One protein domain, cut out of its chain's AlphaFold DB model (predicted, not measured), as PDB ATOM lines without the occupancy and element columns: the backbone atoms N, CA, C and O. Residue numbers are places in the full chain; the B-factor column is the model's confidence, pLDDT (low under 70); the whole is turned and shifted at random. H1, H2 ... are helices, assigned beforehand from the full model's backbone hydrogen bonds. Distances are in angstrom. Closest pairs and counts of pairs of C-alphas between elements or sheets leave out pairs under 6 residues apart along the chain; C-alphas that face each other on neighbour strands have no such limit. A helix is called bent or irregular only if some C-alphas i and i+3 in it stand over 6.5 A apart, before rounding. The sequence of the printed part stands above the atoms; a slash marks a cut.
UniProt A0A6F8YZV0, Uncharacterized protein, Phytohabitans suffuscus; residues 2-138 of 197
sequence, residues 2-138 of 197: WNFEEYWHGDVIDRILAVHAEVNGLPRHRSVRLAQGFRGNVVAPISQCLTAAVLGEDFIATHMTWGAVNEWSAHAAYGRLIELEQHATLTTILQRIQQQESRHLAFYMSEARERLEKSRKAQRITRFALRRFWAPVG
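Overview. This is residues 2 to 138 of the 197 residues of an uncharacterized protein of Phytohabitans suffuscus (UniProt A0A6F8YZV0). A long helical hairpin, H3 and H4, makes one side of an open frame; H1 and bent H2 loop out from H4 to the start of H3, and H5 folds back on H3. The printed part has 137 residues, of which 123 are in five named helices, in order H1 to H5, with no named strand; its class is all helix. The whole is only just loose, close to compact: radius of gyration of the C-alphas 17.3 A, spans 48 by 33 by 26 A.

Arrangement. From Trp 2, H1, residues 2 to 19, only just touches H4, residues 88 to 118, with 3 pairs of C-alphas within 8 A, closest His 9 and Ile 97, 6.7 A. H2, residues 25 to 55, assigned as one helix by its hydrogen bonds, is bent: C-alphas 35 and 38 are 9.1 A apart. Arm H2a, residues 25 to 35, touches no helix. Arm H2b, residues 38 to 55, is irregular, C-alphas 41 and 44 being 6.51 A apart; it only just touches H3, residues 57 to 85, only at the corner, with 3 pairs of C-alphas within 8 A, closest Ala 52 and Phe 59, 5.7 A. The hairpin H3 and H4 touch, closest C-alphas Met 64 and Ala 112, 4.9 A, at a shallow tilt of 23 degrees, opposite ways. H5, residues 120 to 133, touches H3, closest C-alphas Asp 58 and Ala 122, 4.5 A. Every O i to N i+4 pair is within hydrogen-bond range in H1, H3 and H5, against 6 of 7 in H2a, 12 of 14 in H2b and 25 of 27 in H4.

Along the chain. Find C-alpha 2 at (40.937, 37.213, -11.029), where H1 begins; H3 runs 42.2 A, H4 44.7 A, and H5 ends at C-alpha 133, (37.646, 50.787, 8.762).

Size, cuts and confidence. The C-alphas farthest apart, Ala 21 and Arg 120, are 50.6 A apart. The printed part has no cut, the four links are tight, and pLDDT is under 70 at residues 38 to 55.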
ATOM      1  N   TRP A   2      41.389  37.235 -12.442       79.00
ATOM      2  CA  TRP A   2      40.937  37.213 -11.029       79.00
ATOM      3  C   TRP A   2      39.443  36.881 -10.832       79.00
ATOM      4  O   TRP A   2      39.109  35.835 -10.300       79.00
ATOM      5  N   ASN A   3      38.534  37.695 -11.384       75.62
ATOM      6  CA  ASN A   3      37.082  37.514 -11.196       75.62
ATOM      7  C   ASN A   3      36.538  36.157 -11.693       75.62
ATOM      8  O   ASN A   3      35.503  35.694 -11.233       75.62
ATOM      9  N   PHE A   4      37.217  35.531 -12.659       79.25
ATOM     10  CA  PHE A   4      36.837  34.204 -13.138       79.25
ATOM     11  C   PHE A   4      37.263  33.116 -12.147       79.25
ATOM     12  O   PHE A   4      36.506  32.182 -11.925       79.25
ATOM     13  N   GLU A   5      38.443  33.237 -11.537       80.44
ATOM     14  CA  GLU A   5      38.939  32.283 -10.536       80.44
ATOM     15  C   GLU A   5      38.093  32.334  -9.254       80.44
ATOM     16  O   GLU A   5      37.619  31.297  -8.795       80.44
ATOM     17  N   GLU A   6      37.784  33.539  -8.771       79.06
ATOM     18  CA  GLU A   6      36.924  33.757  -7.596       79.06
ATOM     19  C   GLU A   6      35.511  33.183  -7.778       79.06
ATOM     20  O   GLU A   6      34.919  32.636  -6.844       79.06
ATOM     21  N   TYR A   7      34.964  33.256  -8.999       84.44
ATOM     22  CA  TYR A   7      33.673  32.642  -9.315       84.44
ATOM     23  C   TYR A   7      33.691  31.129  -9.058       84.44
ATOM     24  O   TYR A   7      32.756  30.594  -8.461       84.44
ATOM     25  N   TRP A   8      34.757  30.435  -9.468       86.19
ATOM     26  CA  TRP A   8      34.863  28.987  -9.283       86.19
ATOM     27  C   TRP A   8      35.077  28.589  -7.826       86.19
ATOM     28  O   TRP A   8      34.587  27.538  -7.416       86.19
ATOM     29  N   HIS A   9      35.753  29.416  -7.027       86.81
ATOM     30  CA  HIS A   9      35.839  29.189  -5.581       86.81
ATOM     31  C   HIS A   9      34.451  29.255  -4.941       86.81
ATOM     32  O   HIS A   9      34.080  28.357  -4.184       86.81
ATOM     33  N   GLY A  10      33.656  30.260  -5.321       85.62
ATOM     34  CA  GLY A  10      32.257  30.379  -4.914       85.62
ATOM     35  C   GLY A  10      31.411  29.172  -5.327       85.62
ATOM     36  O   GLY A  10      30.738  28.590  -4.479       85.62
ATOM     37  N   ASP A  11      31.497  28.748  -6.592       89.62
ATOM     38  CA  ASP A  11      30.744  27.597  -7.122       89.62
ATOM     39  C   ASP A  11      31.073  26.298  -6.370       89.62
ATOM     40  O   ASP A  11      30.179  25.527  -6.017       89.62
ATOM     41  N   VAL A  12      32.352  26.062  -6.064       90.94
ATOM     42  CA  VAL A  12      32.770  24.880  -5.299       90.94
ATOM     43  C   VAL A  12      32.212  24.914  -3.876       90.94
ATOM     44  O   VAL A  12      31.702  23.896  -3.406       90.94
ATOM     45  N   ILE A  13      32.256  26.063  -3.196       87.94
ATOM     46  CA  ILE A  13      31.692  26.205  -1.845       87.94
ATOM     47  C   ILE A  13      30.169  26.019  -1.869       87.94
ATOM     48  O   ILE A  13      29.629  25.316  -1.015       87.94
ATOM     49  N   ASP A  14      29.476  26.576  -2.865       88.50
ATOM     50  CA  ASP A  14      28.030  26.398  -3.030       88.50
ATOM     51  C   ASP A  14      27.656  24.920  -3.218       88.50
ATOM     52  O   ASP A  14      26.694  24.448  -2.608       88.50
ATOM     53  N   ARG A  15      28.445  24.154  -3.982       90.06
ATOM     54  CA  ARG A  15      28.241  22.703  -4.133       90.06
ATOM     55  C   ARG A  15      28.437  21.941  -2.826       90.06
ATOM     56  O   ARG A  15      27.666  21.024  -2.556       90.06
ATOM     57  N   ILE A  16      29.436  22.306  -2.019       89.81
ATOM     58  CA  ILE A  16      29.641  21.697  -0.695       89.81
ATOM     59  C   ILE A  16      28.406  21.948   0.172       89.81
ATOM     60  O   ILE A  16      27.818  21.003   0.692       89.81
ATOM     61  N   LEU A  17      27.960  23.202   0.267       90.31
ATOM     62  CA  LEU A  17      26.766  23.565   1.034       90.31
ATOM     63  C   LEU A  17      25.519  22.811   0.545       90.31
ATOM     64  O   LEU A  17      24.752  22.305   1.361       90.31
ATOM     65  N   ALA A  18      25.347  22.666  -0.771       90.94
ATOM     66  CA  ALA A  18      24.232  21.921  -1.349       90.94
ATOM     67  C   ALA A  18      24.212  20.443  -0.922       90.94
ATOM     68  O   ALA A  18      23.150  19.924  -0.580       90.94
ATOM     69  N   VAL A  19      25.371  19.775  -0.887       92.12
ATOM     70  CA  VAL A  19      25.487  18.375  -0.431       92.12
ATOM     71  C   VAL A  19      25.127  18.225   1.051       92.12
ATOM     72  O   VAL A  19      24.603  17.186   1.449       92.12
ATOM     73  N   HIS A  20      25.339  19.265   1.856       89.88
ATOM     74  CA  HIS A  20      24.966  19.300   3.273       89.88
ATOM     75  C   HIS A  20      23.542  19.824   3.533       89.88
ATOM     76  O   HIS A  20      23.180  20.031   4.686       89.88
ATOM     77  N   ALA A  21      22.727  20.014   2.487       91.19
ATOM     78  CA  ALA A  21      21.382  20.594   2.570       91.19
ATOM     79  C   ALA A  21      21.338  22.001   3.209       91.19
ATOM     80  O   ALA A  21      20.309  22.428   3.730       91.19
ATOM     81  N   GLU A  22      22.444  22.741   3.119       89.69
ATOM     82  CA  GLU A  22      22.564  24.119   3.590       89.69
ATOM     83  C   GLU A  22      22.142  25.128   2.514       89.69
ATOM     84  O   GLU A  22      22.195  24.864   1.306       89.69
ATOM     85  N   VAL A  23      21.761  26.339   2.940       84.38
ATOM     86  CA  VAL A  23      21.379  27.420   2.016       84.38
ATOM     87  C   VAL A  23      22.584  27.841   1.161       84.38
ATOM     88  O   VAL A  23      23.579  28.370   1.665       84.38
ATOM     89  N   ASN A  24      22.460  27.666  -0.154       86.31
ATOM     90  CA  ASN A  24      23.505  27.905  -1.155       86.31
ATOM     91  C   ASN A  24      22.955  28.669  -2.376       86.31
ATOM     92  O   ASN A  24      21.749  28.919  -2.463       86.31
ATOM     93  N   GLY A  25      23.831  29.083  -3.294       82.69
ATOM     94  CA  GLY A  25      23.451  29.582  -4.618       82.69
ATOM     95  C   GLY A  25      22.555  30.830  -4.605       82.69
ATOM     96  O   GLY A  25      22.778  31.788  -3.852       82.69
ATOM     97  N   LEU A  26      21.518  30.847  -5.457       77.06
ATOM     98  CA  LEU A  26      20.704  32.051  -5.685       77.06
ATOM     99  C   LEU A  26      19.897  32.537  -4.444       77.06
ATOM    100  O   LEU A  26      19.673  33.733  -4.241       77.06
ATOM    101  N   PRO A  27      19.412  31.680  -3.546       78.44
ATOM    102  CA  PRO A  27      18.849  32.175  -2.289       78.44
ATOM    103  C   PRO A  27      19.901  32.909  -1.435       78.44
ATOM    104  O   PRO A  27      19.688  34.053  -1.013       78.44
ATOM    105  N   ARG A  28      21.086  32.306  -1.278       79.50
ATOM    106  CA  ARG A  28      22.192  32.842  -0.472       79.50
ATOM    107  C   ARG A  28      22.717  34.163  -1.026       79.50
ATOM    108  O   ARG A  28      22.737  35.160  -0.305       79.50
ATOM    109  N   HIS A  29      23.046  34.235  -2.316       80.19
ATOM    110  CA  HIS A  29      23.614  35.451  -2.915       80.19
ATOM    111  C   HIS A  29      22.672  36.675  -2.805       80.19
ATOM    112  O   HIS A  29      23.112  37.825  -2.766       80.19
ATOM    113  N   ARG A  30      21.351  36.441  -2.704       77.06
ATOM    114  CA  ARG A  30      20.330  37.487  -2.653       77.06
ATOM    115  C   ARG A  30      20.252  38.010  -1.234       77.06
ATOM    116  O   ARG A  30      20.199  39.221  -1.054       77.06
ATOM    117  N   SER A  31      20.298  37.109  -0.253       77.94
ATOM    118  CA  SER A  31      20.392  37.476   1.159       77.94
ATOM    119  C   SER A  31      21.636  38.324   1.440       77.94
ATOM    120  O   SER A  31      21.512  39.375   2.059       77.94
ATOM    121  N   VAL A  32      22.797  37.965   0.875       77.44
ATOM    122  CA  VAL A  32      24.042  38.742   1.006       77.44
ATOM    123  C   VAL A  32      23.895  40.132   0.390       77.44
ATOM    124  O   VAL A  32      24.202  41.132   1.037       77.44
ATOM    125  N   ARG A  33      23.369  40.220  -0.839       75.75
ATOM    126  CA  ARG A  33      23.135  41.510  -1.505       75.75
ATOM    127  C   ARG A  33      22.158  42.388  -0.721       75.75
ATOM    128  O   ARG A  33      22.362  43.593  -0.622       75.75
ATOM    129  N   LEU A  34      21.113  41.801  -0.137       77.00
ATOM    130  CA  LEU A  34      20.178  42.519   0.730       77.00
ATOM    131  C   LEU A  34      20.851  42.983   2.030       77.00
ATOM    132  O   LEU A  34      20.660  44.131   2.423       77.00
ATOM    133  N   ALA A  35      21.681  42.140   2.647       73.56
ATOM    134  CA  ALA A  35      22.423  42.460   3.866       73.56
ATOM    135  C   ALA A  35      23.439  43.601   3.664       73.56
ATOM    136  O   ALA A  35      23.627  44.423   4.558       73.56
ATOM    137  N   GLN A  36      24.040  43.716   2.475       74.50
ATOM    138  CA  GLN A  36      24.879  44.866   2.103       74.50
ATOM    139  C   GLN A  36      24.086  46.187   2.060       74.50
ATOM    140  O   GLN A  36      24.652  47.266   2.271       74.50
ATOM    141  N   GLY A  37      22.774  46.117   1.817       70.00
ATOM    142  CA  GLY A  37      21.863  47.256   1.818       70.00
ATOM    143  C   GLY A  37      22.232  48.352   0.811       70.00
ATOM    144  O   GLY A  37      23.101  48.198  -0.046       70.00
ATOM    145  N   PHE A  38      21.568  49.504   0.910       53.78
ATOM    146  CA  PHE A  38      21.825  50.644   0.019       53.78
ATOM    147  C   PHE A  38      23.247  51.211   0.186       53.78
ATOM    148  O   PHE A  38      23.898  51.601  -0.784       53.78
ATOM    149  N   ARG A  39      23.771  51.207   1.420       59.09
ATOM    150  CA  ARG A  39      25.123  51.706   1.704       59.09
ATOM    151  C   ARG A  39      26.214  50.850   1.063       59.09
ATOM    152  O   ARG A  39      27.142  51.417   0.502       59.09
ATOM    153  N   GLY A  40      26.110  49.523   1.119       60.47
ATOM    154  CA  GLY A  40      27.094  48.628   0.510       60.47
ATOM    155  C   GLY A  40      26.975  48.545  -1.012       60.47
ATOM    156  O   GLY A  40      27.992  48.550  -1.692       60.47
ATOM    157  N   ASN A  41      25.752  48.530  -1.554       59.41
ATOM    158  CA  ASN A  41      25.536  48.342  -2.995       59.41
ATOM    159  C   ASN A  41      25.664  49.622  -3.833       59.41
ATOM    160  O   ASN A  41      25.954  49.537  -5.022       59.41
ATOM    161  N   VAL A  42      25.414  50.798  -3.248       51.16
ATOM    162  CA  VAL A  42      25.339  52.067  -3.998       51.16
ATOM    163  C   VAL A  42      26.323  53.094  -3.451       51.16
ATOM    164  O   VAL A  42      27.119  53.654  -4.200       51.16
ATOM    165  N   VAL A  43      26.326  53.321  -2.136       54.81
ATOM    166  CA  VAL A  43      27.162  54.375  -1.535       54.81
ATOM    167  C   VAL A  43      28.642  53.987  -1.521       54.81
ATOM    168  O   VAL A  43      29.487  54.822  -1.834       54.81
ATOM    169  N   ALA A  44      28.974  52.736  -1.191       63.56
ATOM    170  CA  ALA A  44      30.361  52.287  -1.099       63.56
ATOM    171  C   ALA A  44      31.103  52.363  -2.450       63.56
ATOM    172  O   ALA A  44      32.161  52.995  -2.467       63.56
ATOM    173  N   PRO A  45      30.562  51.870  -3.585       62.38
ATOM    174  CA  PRO A  45      31.206  52.022  -4.893       62.38
ATOM    175  C   PRO A  45      31.408  53.487  -5.292       62.38
ATOM    176  O   PRO A  45      32.504  53.873  -5.688       62.38
ATOM    177  N   ILE A  46      30.392  54.339  -5.104       48.88
ATOM    178  CA  ILE A  46      30.484  55.776  -5.415       48.88
ATOM    179  C   ILE A  46      31.551  56.446  -4.546       48.88
ATOM    180  O   ILE A  46      32.384  57.201  -5.046       48.88
ATOM    181  N   SER A  47      31.574  56.142  -3.246       51.50
ATOM    182  CA  SER A  47      32.581  56.675  -2.330       51.50
ATOM    183  C   SER A  47      33.989  56.195  -2.680       51.50
ATOM    184  O   SER A  47      34.920  56.986  -2.585       51.50
ATOM    185  N   GLN A  48      34.156  54.953  -3.147       64.50
ATOM    186  CA  GLN A  48      35.439  54.436  -3.625       64.50
ATOM    187  C   GLN A  48      35.885  55.159  -4.895       64.50
ATOM    188  O   GLN A  48      37.032  55.589  -4.953       64.50
ATOM    189  N   CYS A  49      34.991  55.375  -5.864       57.03
ATOM    190  CA  CYS A  49      35.302  56.139  -7.074       57.03
ATOM    191  C   CYS A  49      35.705  57.587  -6.756       57.03
ATOM    192  O   CYS A  49      36.725  58.061  -7.248       57.03
ATOM    193  N   LEU A  50      34.951  58.281  -5.898       49.53
ATOM    194  CA  LEU A  50      35.260  59.658  -5.497       49.53
ATOM    195  C   LEU A  50      36.549  59.738  -4.667       49.53
ATOM    196  O   LEU A  50      37.358  60.642  -4.858       49.53
ATOM    197  N   THR A  51      36.781  58.771  -3.780       59.00
ATOM    198  CA  THR A  51      38.010  58.696  -2.977       59.00
ATOM    199  C   THR A  51      39.222  58.404  -3.859       59.00
ATOM    200  O   THR A  51      40.260  59.036  -3.679       59.00
ATOM    201  N   ALA A  52      39.090  57.518  -4.849       64.44
ATOM    202  CA  ALA A  52      40.128  57.255  -5.840       64.44
ATOM    203  C   ALA A  52      40.429  58.503  -6.685       64.44
ATOM    204  O   ALA A  52      41.594  58.817  -6.911       64.44
ATOM    205  N   ALA A  53      39.400  59.259  -7.082       60.44
ATOM    206  CA  ALA A  53      39.566  60.503  -7.831       60.44
ATOM    207  C   ALA A  53      40.289  61.601  -7.025       60.44
ATOM    208  O   ALA A  53      41.076  62.356  -7.588       60.44
ATOM    209  N   VAL A  54      40.055  61.683  -5.710       59.72
ATOM    210  CA  VAL A  54      40.651  62.711  -4.833       59.72
ATOM    211  C   VAL A  54      42.049  62.331  -4.335       59.72
ATOM    212  O   VAL A  54      42.925  63.186  -4.220       59.72
ATOM    213  N   LEU A  55      42.271  61.061  -3.993       64.81
ATOM    214  CA  LEU A  55      43.529  60.591  -3.402       64.81
ATOM    215  C   LEU A  55      44.517  60.039  -4.441       64.81
ATOM    216  O   LEU A  55      45.687  59.852  -4.106       64.81
ATOM    217  N   GLY A  56      44.073  59.812  -5.679       72.81
ATOM    218  CA  GLY A  56      44.910  59.355  -6.784       72.81
ATOM    219  C   GLY A  56      45.625  58.037  -6.478       72.81
ATOM    220  O   GLY A  56      45.058  57.118  -5.884       72.81
ATOM    221  N   GLU A  57      46.899  57.950  -6.855       75.25
ATOM    222  CA  GLU A  57      47.715  56.740  -6.688       75.25
ATOM    223  C   GLU A  57      47.909  56.317  -5.222       75.25
ATOM    224  O   GLU A  57      48.050  55.124  -4.939       75.25
ATOM    225  N   ASP A  58      47.838  57.252  -4.265       81.50
ATOM    226  CA  ASP A  58      47.958  56.930  -2.837       81.50
ATOM    227  C   ASP A  58      46.797  56.030  -2.360       81.50
ATOM    228  O   ASP A  58      46.982  55.193  -1.473       81.50
ATOM    229  N   PHE A  59      45.604  56.153  -2.964       82.00
ATOM    230  CA  PHE A  59      44.469  55.268  -2.670       82.00
ATOM    231  C   PHE A  59      44.692  53.849  -3.187       82.00
ATOM    232  O   PHE A  59      44.258  52.886  -2.552       82.00
ATOM    233  N   ILE A  60      45.416  53.696  -4.298       87.75
ATOM    234  CA  ILE A  60      45.755  52.379  -4.845       87.75
ATOM    235  C   ILE A  60      46.609  51.615  -3.833       87.75
ATOM    236  O   ILE A  60      46.342  50.444  -3.580       87.75
ATOM    237  N   ALA A  61      47.562  52.275  -3.167       92.25
ATOM    238  CA  ALA A  61      48.338  51.654  -2.092       92.25
ATOM    239  C   ALA A  61      47.440  51.126  -0.960       92.25
ATOM    240  O   ALA A  61      47.657  50.022  -0.454       92.25
ATOM    241  N   THR A  62      46.412  51.893  -0.578       91.12
ATOM    242  CA  THR A  62      45.425  51.467   0.424       91.12
ATOM    243  C   THR A  62      44.632  50.261  -0.059       91.12
ATOM    244  O   THR A  62      44.515  49.286   0.680       91.12
ATOM    245  N   HIS A  63      44.130  50.294  -1.293       89.50
ATOM    246  CA  HIS A  63      43.350  49.200  -1.865       89.50
ATOM    247  C   HIS A  63      44.172  47.909  -1.987       89.50
ATOM    248  O   HIS A  63      43.721  46.856  -1.541       89.50
ATOM    249  N   MET A  64      45.407  47.998  -2.491       93.50
ATOM    250  CA  MET A  64      46.317  46.855  -2.606       93.50
ATOM    251  C   MET A  64      46.672  46.270  -1.238       93.50
ATOM    252  O   MET A  64      46.648  45.056  -1.053       93.50
ATOM    253  N   THR A  65      46.934  47.132  -0.249       95.12
ATOM    254  CA  THR A  65      47.205  46.687   1.124       95.12
ATOM    255  C   THR A  65      45.991  45.987   1.728       95.12
ATOM    256  O   THR A  65      46.131  44.946   2.361       95.12
ATOM    257  N   TRP A  66      44.792  46.533   1.524       92.81
ATOM    258  CA  TRP A  66      43.556  45.928   2.012       92.81
ATOM    259  C   TRP A  66      43.322  44.552   1.381       92.81
ATOM    260  O   TRP A  66      43.020  43.600   2.101       92.81
ATOM    261  N   GLY A  67      43.516  44.438   0.062       89.69
ATOM    262  CA  GLY A  67      43.481  43.170  -0.667       89.69
ATOM    263  C   GLY A  67      44.451  42.155  -0.067       89.69
ATOM    264  O   GLY A  67      44.022  41.094   0.367       89.69
ATOM    265  N   ALA A  68      45.727  42.519   0.099       93.75
ATOM    266  CA  ALA A  68      46.736  41.638   0.692       93.75
ATOM    267  C   ALA A  68      46.347  41.130   2.094       93.75
ATOM    268  O   ALA A  68      46.518  39.949   2.392       93.75
ATOM    269  N   VAL A  69      45.796  41.997   2.953       94.12
ATOM    270  CA  VAL A  69      45.336  41.600   4.296       94.12
ATOM    271  C   VAL A  69      44.160  40.624   4.225       94.12
ATOM    272  O   VAL A  69      44.122  39.662   4.997       94.12
ATOM    273  N   ASN A  70      43.217  40.843   3.308       91.25
ATOM    274  CA  ASN A  70      42.087  39.939   3.104       91.25
ATOM    275  C   ASN A  70      42.554  38.566   2.601       91.25
ATOM    276  O   ASN A  70      42.183  37.561   3.202       91.25
ATOM    277  N   GLU A  71      43.421  38.532   1.588       90.25
ATOM    278  CA  GLU A  71      43.996  37.300   1.032       90.25
ATOM    279  C   GLU A  71      44.793  36.522   2.086       90.25
ATOM    280  O   GLU A  71      44.603  35.322   2.272       90.25
ATOM    281  N   TRP A  72      45.650  37.199   2.865       94.19
ATOM    282  CA  TRP A  72      46.358  36.545   3.970       94.19
ATOM    283  C   TRP A  72      45.397  35.943   4.991       94.19
ATOM    284  O   TRP A  72      45.655  34.845   5.486       94.19
ATOM    285  N   SER A  73      44.314  36.653   5.312       91.88
ATOM    286  CA  SER A  73      43.319  36.192   6.279       91.88
ATOM    287  C   SER A  73      42.547  34.979   5.756       91.88
ATOM    288  O   SER A  73      42.382  34.017   6.505       91.88
ATOM    289  N   ALA A  74      42.128  34.992   4.486       90.00
ATOM    290  CA  ALA A  74      41.430  33.885   3.831       90.00
ATOM    291  C   ALA A  74      42.323  32.643   3.734       90.00
ATOM    292  O   ALA A  74      41.981  31.587   4.267       90.00
ATOM    293  N   HIS A  75      43.533  32.805   3.191       91.88
ATOM    294  CA  HIS A  75      44.505  31.722   3.097       91.88
ATOM    295  C   HIS A  75      44.795  31.116   4.472       91.88
ATOM    296  O   HIS A  75      44.880  29.898   4.625       91.88
ATOM    297  N   ALA A  76      44.963  31.943   5.502       92.75
ATOM    298  CA  ALA A  76      45.202  31.436   6.839       92.75
ATOM    299  C   ALA A  76      43.953  30.697   7.378       92.75
ATOM    300  O   ALA A  76      44.097  29.631   7.980       92.75
ATOM    301  N   ALA A  77      42.743  31.227   7.169       92.12
ATOM    302  CA  ALA A  77      41.495  30.600   7.611       92.12
ATOM    303  C   ALA A  77      41.310  29.202   7.006       92.12
ATOM    304  O   ALA A  77      40.986  28.265   7.734       92.12
ATOM    305  N   TYR A  78      41.604  29.036   5.714       92.94
ATOM    306  CA  TYR A  78      41.607  27.725   5.066       92.94
ATOM    307  C   TYR A  78      42.631  26.775   5.685       92.94
ATOM    308  O   TYR A  78      42.299  25.629   5.971       92.94
ATOM    309  N   GLY A  79      43.844  27.257   5.979       93.06
ATOM    310  CA  GLY A  79      44.857  26.469   6.686       93.06
ATOM    311  C   GLY A  79      44.364  25.967   8.047       93.06
ATOM    312  O   GLY A  79      44.505  24.789   8.361       93.06
ATOM    313  N   ARG A  80      43.698  26.828   8.825       93.25
ATOM    314  CA  ARG A  80      43.113  26.429  10.113       93.25
ATOM    315  C   ARG A  80      41.965  25.441   9.973       93.25
ATOM    316  O   ARG A  80      41.896  24.514  10.770       93.25
ATOM    317  N   LEU A  81      41.093  25.609   8.979       93.56
ATOM    318  CA  LEU A  81      40.035  24.635   8.700       93.56
ATOM    319  C   LEU A  81      40.616  23.258   8.368       93.56
ATOM    320  O   LEU A  81      40.132  22.258   8.886       93.56
ATOM    321  N   ILE A  82      41.682  23.204   7.567       94.06
ATOM    322  CA  ILE A  82      42.381  21.952   7.246       94.06
ATOM    323  C   ILE A  82      42.901  21.273   8.522       94.06
ATOM    324  O   ILE A  82      42.688  20.078   8.716       94.06
ATOM    325  N   GLU A  83      43.567  22.034   9.394       92.88
ATOM    326  CA  GLU A  83      44.145  21.519  10.642       92.88
ATOM    327  C   GLU A  83      43.087  21.027  11.639       92.88
ATOM    328  O   GLU A  83      43.312  20.034  12.334       92.88
ATOM    329  N   LEU A  84      41.956  21.734  11.731       93.38
ATOM    330  CA  LEU A  84      40.883  21.442  12.682       93.38
ATOM    331  C   LEU A  84      40.004  20.273  12.236       93.38
ATOM    332  O   LEU A  84      39.727  19.389  13.040       93.38
ATOM    333  N   GLU A  85      39.572  20.267  10.976       91.12
ATOM    334  CA  GLU A  85      38.543  19.335  10.503       91.12
ATOM    335  C   GLU A  85      39.128  18.019   9.973       91.12
ATOM    336  O   GLU A  85      38.443  16.999   9.966       91.12
ATOM    337  N   GLN A  86      40.382  18.025   9.495       88.50
ATOM    338  CA  GLN A  86      41.111  16.851   8.978       88.50
ATOM    339  C   GLN A  86      40.339  15.999   7.945       88.50
ATOM    340  O   GLN A  86      40.638  14.825   7.723       88.50
ATOM    341  N   HIS A  87      39.359  16.590   7.259       92.94
ATOM    342  CA  HIS A  87      38.507  15.891   6.305       92.94
ATOM    343  C   HIS A  87      39.160  15.855   4.917       92.94
ATOM    344  O   HIS A  87      39.274  16.884   4.254       92.94
ATOM    345  N   ALA A  88      39.510  14.664   4.415       93.75
ATOM    346  CA  ALA A  88      40.311  14.487   3.192       93.75
ATOM    347  C   ALA A  88      39.817  15.297   1.969       93.75
ATOM    348  O   ALA A  88      40.602  15.998   1.321       93.75
ATOM    349  N   THR A  89      38.514  15.250   1.668       93.19
ATOM    350  CA  THR A  89      37.932  16.004   0.541       93.19
ATOM    351  C   THR A  89      38.017  17.515   0.743       93.19
ATOM    352  O   THR A  89      38.466  18.225  -0.155       93.19
ATOM    353  N   LEU A  90      37.631  18.009   1.925       91.25
ATOM    354  CA  LEU A  90      37.701  19.427   2.263       91.25
ATOM    355  C   LEU A  90      39.145  19.924   2.194       91.25
ATOM    356  O   LEU A  90      39.406  20.943   1.565       91.25
ATOM    357  N   THR A  91      40.092  19.160   2.740       94.69
ATOM    358  CA  THR A  91      41.520  19.471   2.663       94.69
ATOM    359  C   THR A  91      41.993  19.622   1.225       94.69
ATOM    360  O   THR A  91      42.621  20.622   0.887       94.69
ATOM    361  N   THR A  92      41.632  18.676   0.357       95.25
ATOM    362  CA  THR A  92      41.999  18.726  -1.066       95.25
ATOM    363  C   THR A  92      41.444  19.976  -1.748       95.25
ATOM    364  O   THR A  92      42.139  20.617  -2.535       95.25
ATOM    365  N   ILE A  93      40.192  20.332  -1.455       93.75
ATOM    366  CA  ILE A  93      39.537  21.510  -2.028       93.75
ATOM    367  C   ILE A  93      40.226  22.792  -1.553       93.75
ATOM    368  O   ILE A  93      40.644  23.603  -2.377       93.75
ATOM    369  N   LEU A  94      40.394  22.951  -0.240       93.69
ATOM    370  CA  LEU A  94      40.982  24.149   0.354       93.69
ATOM    371  C   LEU A  94      42.437  24.356  -0.086       93.69
ATOM    372  O   LEU A  94      42.819  25.477  -0.406       93.69
ATOM    373  N   GLN A  95      43.228  23.287  -0.201       93.56
ATOM    374  CA  GLN A  95      44.601  23.372  -0.712       93.56
ATOM    375  C   GLN A  95      44.661  23.833  -2.172       93.56
ATOM    376  O   GLN A  95      45.554  24.594  -2.542       93.56
ATOM    377  N   ARG A  96      43.711  23.400  -3.011       92.81
ATOM    378  CA  ARG A  96      43.630  23.847  -4.411       92.81
ATOM    379  C   ARG A  96      43.248  25.320  -4.509       92.81
ATOM    380  O   ARG A  96      43.867  26.037  -5.290       92.81
ATOM    381  N   ILE A  97      42.287  25.764  -3.697       90.44
ATOM    382  CA  ILE A  97      41.904  27.181  -3.595       90.44
ATOM    383  C   ILE A  97      43.127  28.015  -3.187       90.44
ATOM    384  O   ILE A  97      43.535  28.905  -3.929       90.44
ATOM    385  N   GLN A  98      43.804  27.643  -2.094       90.31
ATOM    386  CA  GLN A  98      45.011  28.329  -1.612       90.31
ATOM    387  C   GLN A  98      46.132  28.401  -2.664       90.31
ATOM    388  O   GLN A  98      46.808  29.424  -2.792       90.31
ATOM    389  N   GLN A  99      46.349  27.328  -3.435       88.81
ATOM    390  CA  GLN A  99      47.345  27.326  -4.512       88.81
ATOM    391  C   GLN A  99      47.007  28.336  -5.610       88.81
ATOM    392  O   GLN A  99      47.911  29.018  -6.097       88.81
ATOM    393  N   GLN A 100      45.734  28.465  -5.982       82.75
ATOM    394  CA  GLN A 100      45.300  29.453  -6.972       82.75
ATOM    395  C   GLN A 100      45.427  30.885  -6.431       82.75
ATOM    396  O   GLN A 100      46.003  31.744  -7.100       82.75
ATOM    397  N   GLU A 101      45.024  31.114  -5.180       81.88
ATOM    398  CA  GLU A 101      45.103  32.423  -4.511       81.88
ATOM    399  C   GLU A 101      46.543  32.940  -4.346       81.88
ATOM    400  O   GLU A 101      46.769  34.148  -4.248       81.88
ATOM    401  N   SER A 102      47.555  32.063  -4.374       83.38
ATOM    402  CA  SER A 102      48.963  32.461  -4.219       83.38
ATOM    403  C   SER A 102      49.412  33.541  -5.217       83.38
ATOM    404  O   SER A 102      50.184  34.436  -4.859       83.38
ATOM    405  N   ARG A 103      48.886  33.516  -6.450       85.25
ATOM    406  CA  ARG A 103      49.173  34.528  -7.482       85.25
ATOM    407  C   ARG A 103      48.507  35.864  -7.174       85.25
ATOM    408  O   ARG A 103      49.134  36.907  -7.364       85.25
ATOM    409  N   HIS A 104      47.267  35.835  -6.693       84.12
ATOM    410  CA  HIS A 104      46.534  37.034  -6.282       84.12
ATOM    411  C   HIS A 104      47.247  37.712  -5.123       84.12
ATOM    412  O   HIS A 104      47.520  38.913  -5.159       84.12
ATOM    413  N   LEU A 105      47.646  36.914  -4.137       87.69
ATOM    414  CA  LEU A 105      48.362  37.411  -2.986       87.69
ATOM    415  C   LEU A 105      49.712  38.033  -3.365       87.69
ATOM    416  O   LEU A 105      50.052  39.102  -2.855       87.69
ATOM    417  N   ALA A 106      50.470  37.389  -4.258       90.31
ATOM    418  CA  ALA A 106      51.741  37.922  -4.739       90.31
ATOM    419  C   ALA A 106      51.563  39.295  -5.403       90.31
ATOM    420  O   ALA A 106      52.305  40.221  -5.079       90.31
ATOM    421  N   PHE A 107      50.543  39.441  -6.257       89.12
ATOM    422  CA  PHE A 107      50.213  40.704  -6.917       89.12
ATOM    423  C   PHE A 107      49.839  41.808  -5.917       89.12
ATOM    424  O   PHE A 107      50.443  42.880  -5.925       89.12
ATOM    425  N   TYR A 108      48.889  41.550  -5.010       90.69
ATOM    426  CA  TYR A 108      48.489  42.550  -4.017       90.69
ATOM    427  C   TYR A 108      49.661  42.969  -3.128       90.69
ATOM    428  O   TYR A 108      49.837  44.156  -2.852       90.69
ATOM    429  N   MET A 109      50.481  42.011  -2.690       94.00
ATOM    430  CA  MET A 109      51.626  42.288  -1.829       94.00
ATOM    431  C   MET A 109      52.694  43.121  -2.545       94.00
ATOM    432  O   MET A 109      53.202  44.072  -1.943       94.00
ATOM    433  N   SER A 110      53.052  42.783  -3.790       94.56
ATOM    434  CA  SER A 110      54.068  43.531  -4.539       94.56
ATOM    435  C   SER A 110      53.618  44.968  -4.778       94.56
ATOM    436  O   SER A 110      54.344  45.904  -4.441       94.56
ATOM    437  N   GLU A 111      52.380  45.148  -5.242       94.81
ATOM    438  CA  GLU A 111      51.824  46.462  -5.554       94.81
ATOM    439  C   GLU A 111      51.644  47.328  -4.299       94.81
ATOM    440  O   GLU A 111      51.933  48.531  -4.325       94.81
ATOM    441  N   ALA A 112      51.198  46.725  -3.187       95.31
ATOM    442  CA  ALA A 112      51.085  47.397  -1.898       95.31
ATOM    443  C   ALA A 112      52.451  47.877  -1.410       95.31
ATOM    444  O   ALA A 112      52.605  49.045  -1.051       95.31
ATOM    445  N   ARG A 113      53.452  46.991  -1.415       96.81
ATOM    446  CA  ARG A 113      54.792  47.311  -0.927       96.81
ATOM    447  C   ARG A 113      55.428  48.426  -1.749       96.81
ATOM    448  O   ARG A 113      55.827  49.429  -1.167       96.81
ATOM    449  N   GLU A 114      55.464  48.280  -3.069       96.38
ATOM    450  CA  GLU A 114      56.101  49.245  -3.966       96.38
ATOM    451  C   GLU A 114      55.516  50.654  -3.791       96.38
ATOM    452  O   GLU A 114      56.245  51.639  -3.656       96.38
ATOM    453  N   ARG A 115      54.185  50.769  -3.730       95.38
ATOM    454  CA  ARG A 115      53.514  52.070  -3.589       95.38
ATOM    455  C   ARG A 115      53.690  52.670  -2.200       95.38
ATOM    456  O   ARG A 115      53.879  53.880  -2.072       95.38
ATOM    457  N   LEU A 116      53.661  51.840  -1.158       97.25
ATOM    458  CA  LEU A 116      53.927  52.289   0.206       97.25
ATOM    459  C   LEU A 116      55.379  52.757   0.378       97.25
ATOM    460  O   LEU A 116      55.608  53.727   1.097       97.25
ATOM    461  N   GLU A 117      56.358  52.124  -0.276       97.00
ATOM    462  CA  GLU A 117      57.764  52.563  -0.251       97.00
ATOM    463  C   GLU A 117      57.941  53.937  -0.918       97.00
ATOM    464  O   GLU A 117      58.689  54.775  -0.411       97.00
ATOM    465  N   LYS A 118      57.194  54.209  -1.994       95.56
ATOM    466  CA  LYS A 118      57.280  55.458  -2.770       95.56
ATOM    467  C   LYS A 118      56.609  56.672  -2.114       95.56
ATOM    468  O   LYS A 118      56.984  57.801  -2.423       95.56
ATOM    469  N   SER A 119      55.635  56.488  -1.214       95.56
ATOM    470  CA  SER A 119      54.834  57.603  -0.675       95.56
ATOM    471  C   SER A 119      54.565  57.495   0.830       95.56
ATOM    472  O   SER A 119      53.742  56.709   1.299       95.56
ATOM    473  N   ARG A 120      55.174  58.393   1.624       96.00
ATOM    474  CA  ARG A 120      54.842  58.551   3.060       96.00
ATOM    475  C   ARG A 120      53.386  58.974   3.282       96.00
ATOM    476  O   ARG A 120      52.814  58.676   4.330       96.00
ATOM    477  N   LYS A 121      52.785  59.681   2.320       94.56
ATOM    478  CA  LYS A 121      51.368  60.061   2.370       94.56
ATOM    479  C   LYS A 121      50.484  58.821   2.218       94.56
ATOM    480  O   LYS A 121      49.620  58.619   3.070       94.56
ATOM    481  N   ALA A 122      50.774  57.951   1.246       94.62
ATOM    482  CA  ALA A 122      50.113  56.655   1.097       94.62
ATOM    483  C   ALA A 122      50.216  55.818   2.376       94.62
ATOM    484  O   ALA A 122      49.209  55.309   2.857       94.62
ATOM    485  N   GLN A 123      51.398  55.755   3.003       97.25
ATOM    486  CA  GLN A 123      51.571  55.044   4.276       97.25
ATOM    487  C   GLN A 123      50.614  55.543   5.362       97.25
ATOM    488  O   GLN A 123      49.976  54.733   6.034       97.25
ATOM    489  N   ARG A 124      50.491  56.866   5.531       96.44
ATOM    490  CA  ARG A 124      49.608  57.477   6.539       96.44
ATOM    491  C   ARG A 124      48.131  57.231   6.233       96.44
ATOM    492  O   ARG A 124      47.383  56.911   7.155       96.44
ATOM    493  N   ILE A 125      47.725  57.360   4.969       94.00
ATOM    494  CA  ILE A 125      46.343  57.116   4.527       94.00
ATOM    495  C   ILE A 125      45.978  55.649   4.741       94.00
ATOM    496  O   ILE A 125      44.996  55.366   5.425       94.00
ATOM    497  N   THR A 126      46.800  54.723   4.245       94.75
ATOM    498  CA  THR A 126      46.602  53.279   4.418       94.75
ATOM    499  C   THR A 126      46.532  52.917   5.896       94.75
ATOM    500  O   THR A 126      45.591  52.247   6.319       94.75
ATOM    501  N   ARG A 127      47.452  53.438   6.716       97.12
ATOM    502  CA  ARG A 127      47.462  53.195   8.164       97.12
ATOM    503  C   ARG A 127      46.174  53.660   8.830       97.12
ATOM    504  O   ARG A 127      45.611  52.950   9.664       97.12
ATOM    505  N   PHE A 128      45.711  54.861   8.487       95.25
ATOM    506  CA  PHE A 128      44.451  55.391   8.994       95.25
ATOM    507  C   PHE A 128      43.268  54.518   8.563       95.25
ATOM    508  O   PHE A 128      42.444  54.160   9.407       95.25
ATOM    509  N   ALA A 129      43.221  54.138   7.284       91.75
ATOM    510  CA  ALA A 129      42.146  53.343   6.717       91.75
ATOM    511  C   ALA A 129      42.050  51.957   7.370       91.75
ATOM    512  O   ALA A 129      40.985  51.594   7.868       91.75
ATOM    513  N   LEU A 130      43.173  51.237   7.461       93.94
ATOM    514  CA  LEU A 130      43.245  49.937   8.131       93.94
ATOM    515  C   LEU A 130      42.789  50.043   9.585       93.94
ATOM    516  O   LEU A 130      41.900  49.320  10.019       93.94
ATOM    517  N   ARG A 131      43.338  51.001  10.339       94.62
ATOM    518  CA  ARG A 131      43.016  51.153  11.763       94.62
ATOM    519  C   ARG A 131      41.542  51.473  12.011       94.62
ATOM    520  O   ARG A 131      41.017  51.096  13.056       94.62
ATOM    521  N   ARG A 132      40.899  52.241  11.125       90.25
ATOM    522  CA  ARG A 132      39.559  52.788  11.380       90.25
ATOM    523  C   ARG A 132      38.429  51.981  10.757       90.25
ATOM    524  O   ARG A 132      37.327  52.000  11.315       90.25
ATOM    525  N   PHE A 133      38.687  51.351   9.614       88.19
ATOM    526  CA  PHE A 133      37.646  50.787   8.762       88.19
ATOM    527  C   PHE A 133      37.847  49.308   8.438       88.19
ATOM    528  O   PHE A 133      36.879  48.670   8.030       88.19
ATOM    529  N   TRP A 134      39.053  48.752   8.599       91.69
ATOM    530  CA  TRP A 134      39.255  47.333   8.326       91.69
ATOM    531  C   TRP A 134      38.602  46.466   9.405       91.69
ATOM    532  O   TRP A 134      38.668  46.757  10.601       91.69
ATOM    533  N   ALA A 135      37.973  45.387   8.956       89.69
ATOM    534  CA  ALA A 135      37.378  44.347   9.776       89.69
ATOM    535  C   ALA A 135      37.506  43.006   9.031       89.69
ATOM    536  O   ALA A 135      37.693  43.019   7.809       89.69
ATOM    537  N   PRO A 136      37.373  41.856   9.720       88.88
ATOM    538  CA  PRO A 136      37.444  40.550   9.077       88.88
ATOM    539  C   PRO A 136      36.432  40.449   7.933       88.88
ATOM    540  O   PRO A 136      35.296  40.922   8.054       88.88
ATOM    541  N   VAL A 137      36.841  39.845   6.817       82.94
ATOM    542  CA  VAL A 137      35.995  39.709   5.624       82.94
ATOM    543  C   VAL A 137      34.678  39.018   5.990       82.94
ATOM    544  O   VAL A 137      34.648  38.091   6.794       82.94
ATOM    545  N   GLY A 138      33.564  39.522   5.455       78.06
ATOM    546  CA  GLY A 138      32.224  38.999   5.736       78.06
ATOM    547  C   GLY A 138      31.589  39.485   7.048       78.06
ATOM    548  O   GLY A 138      30.372  39.386   7.191       78.06
TER     549      GLY A 138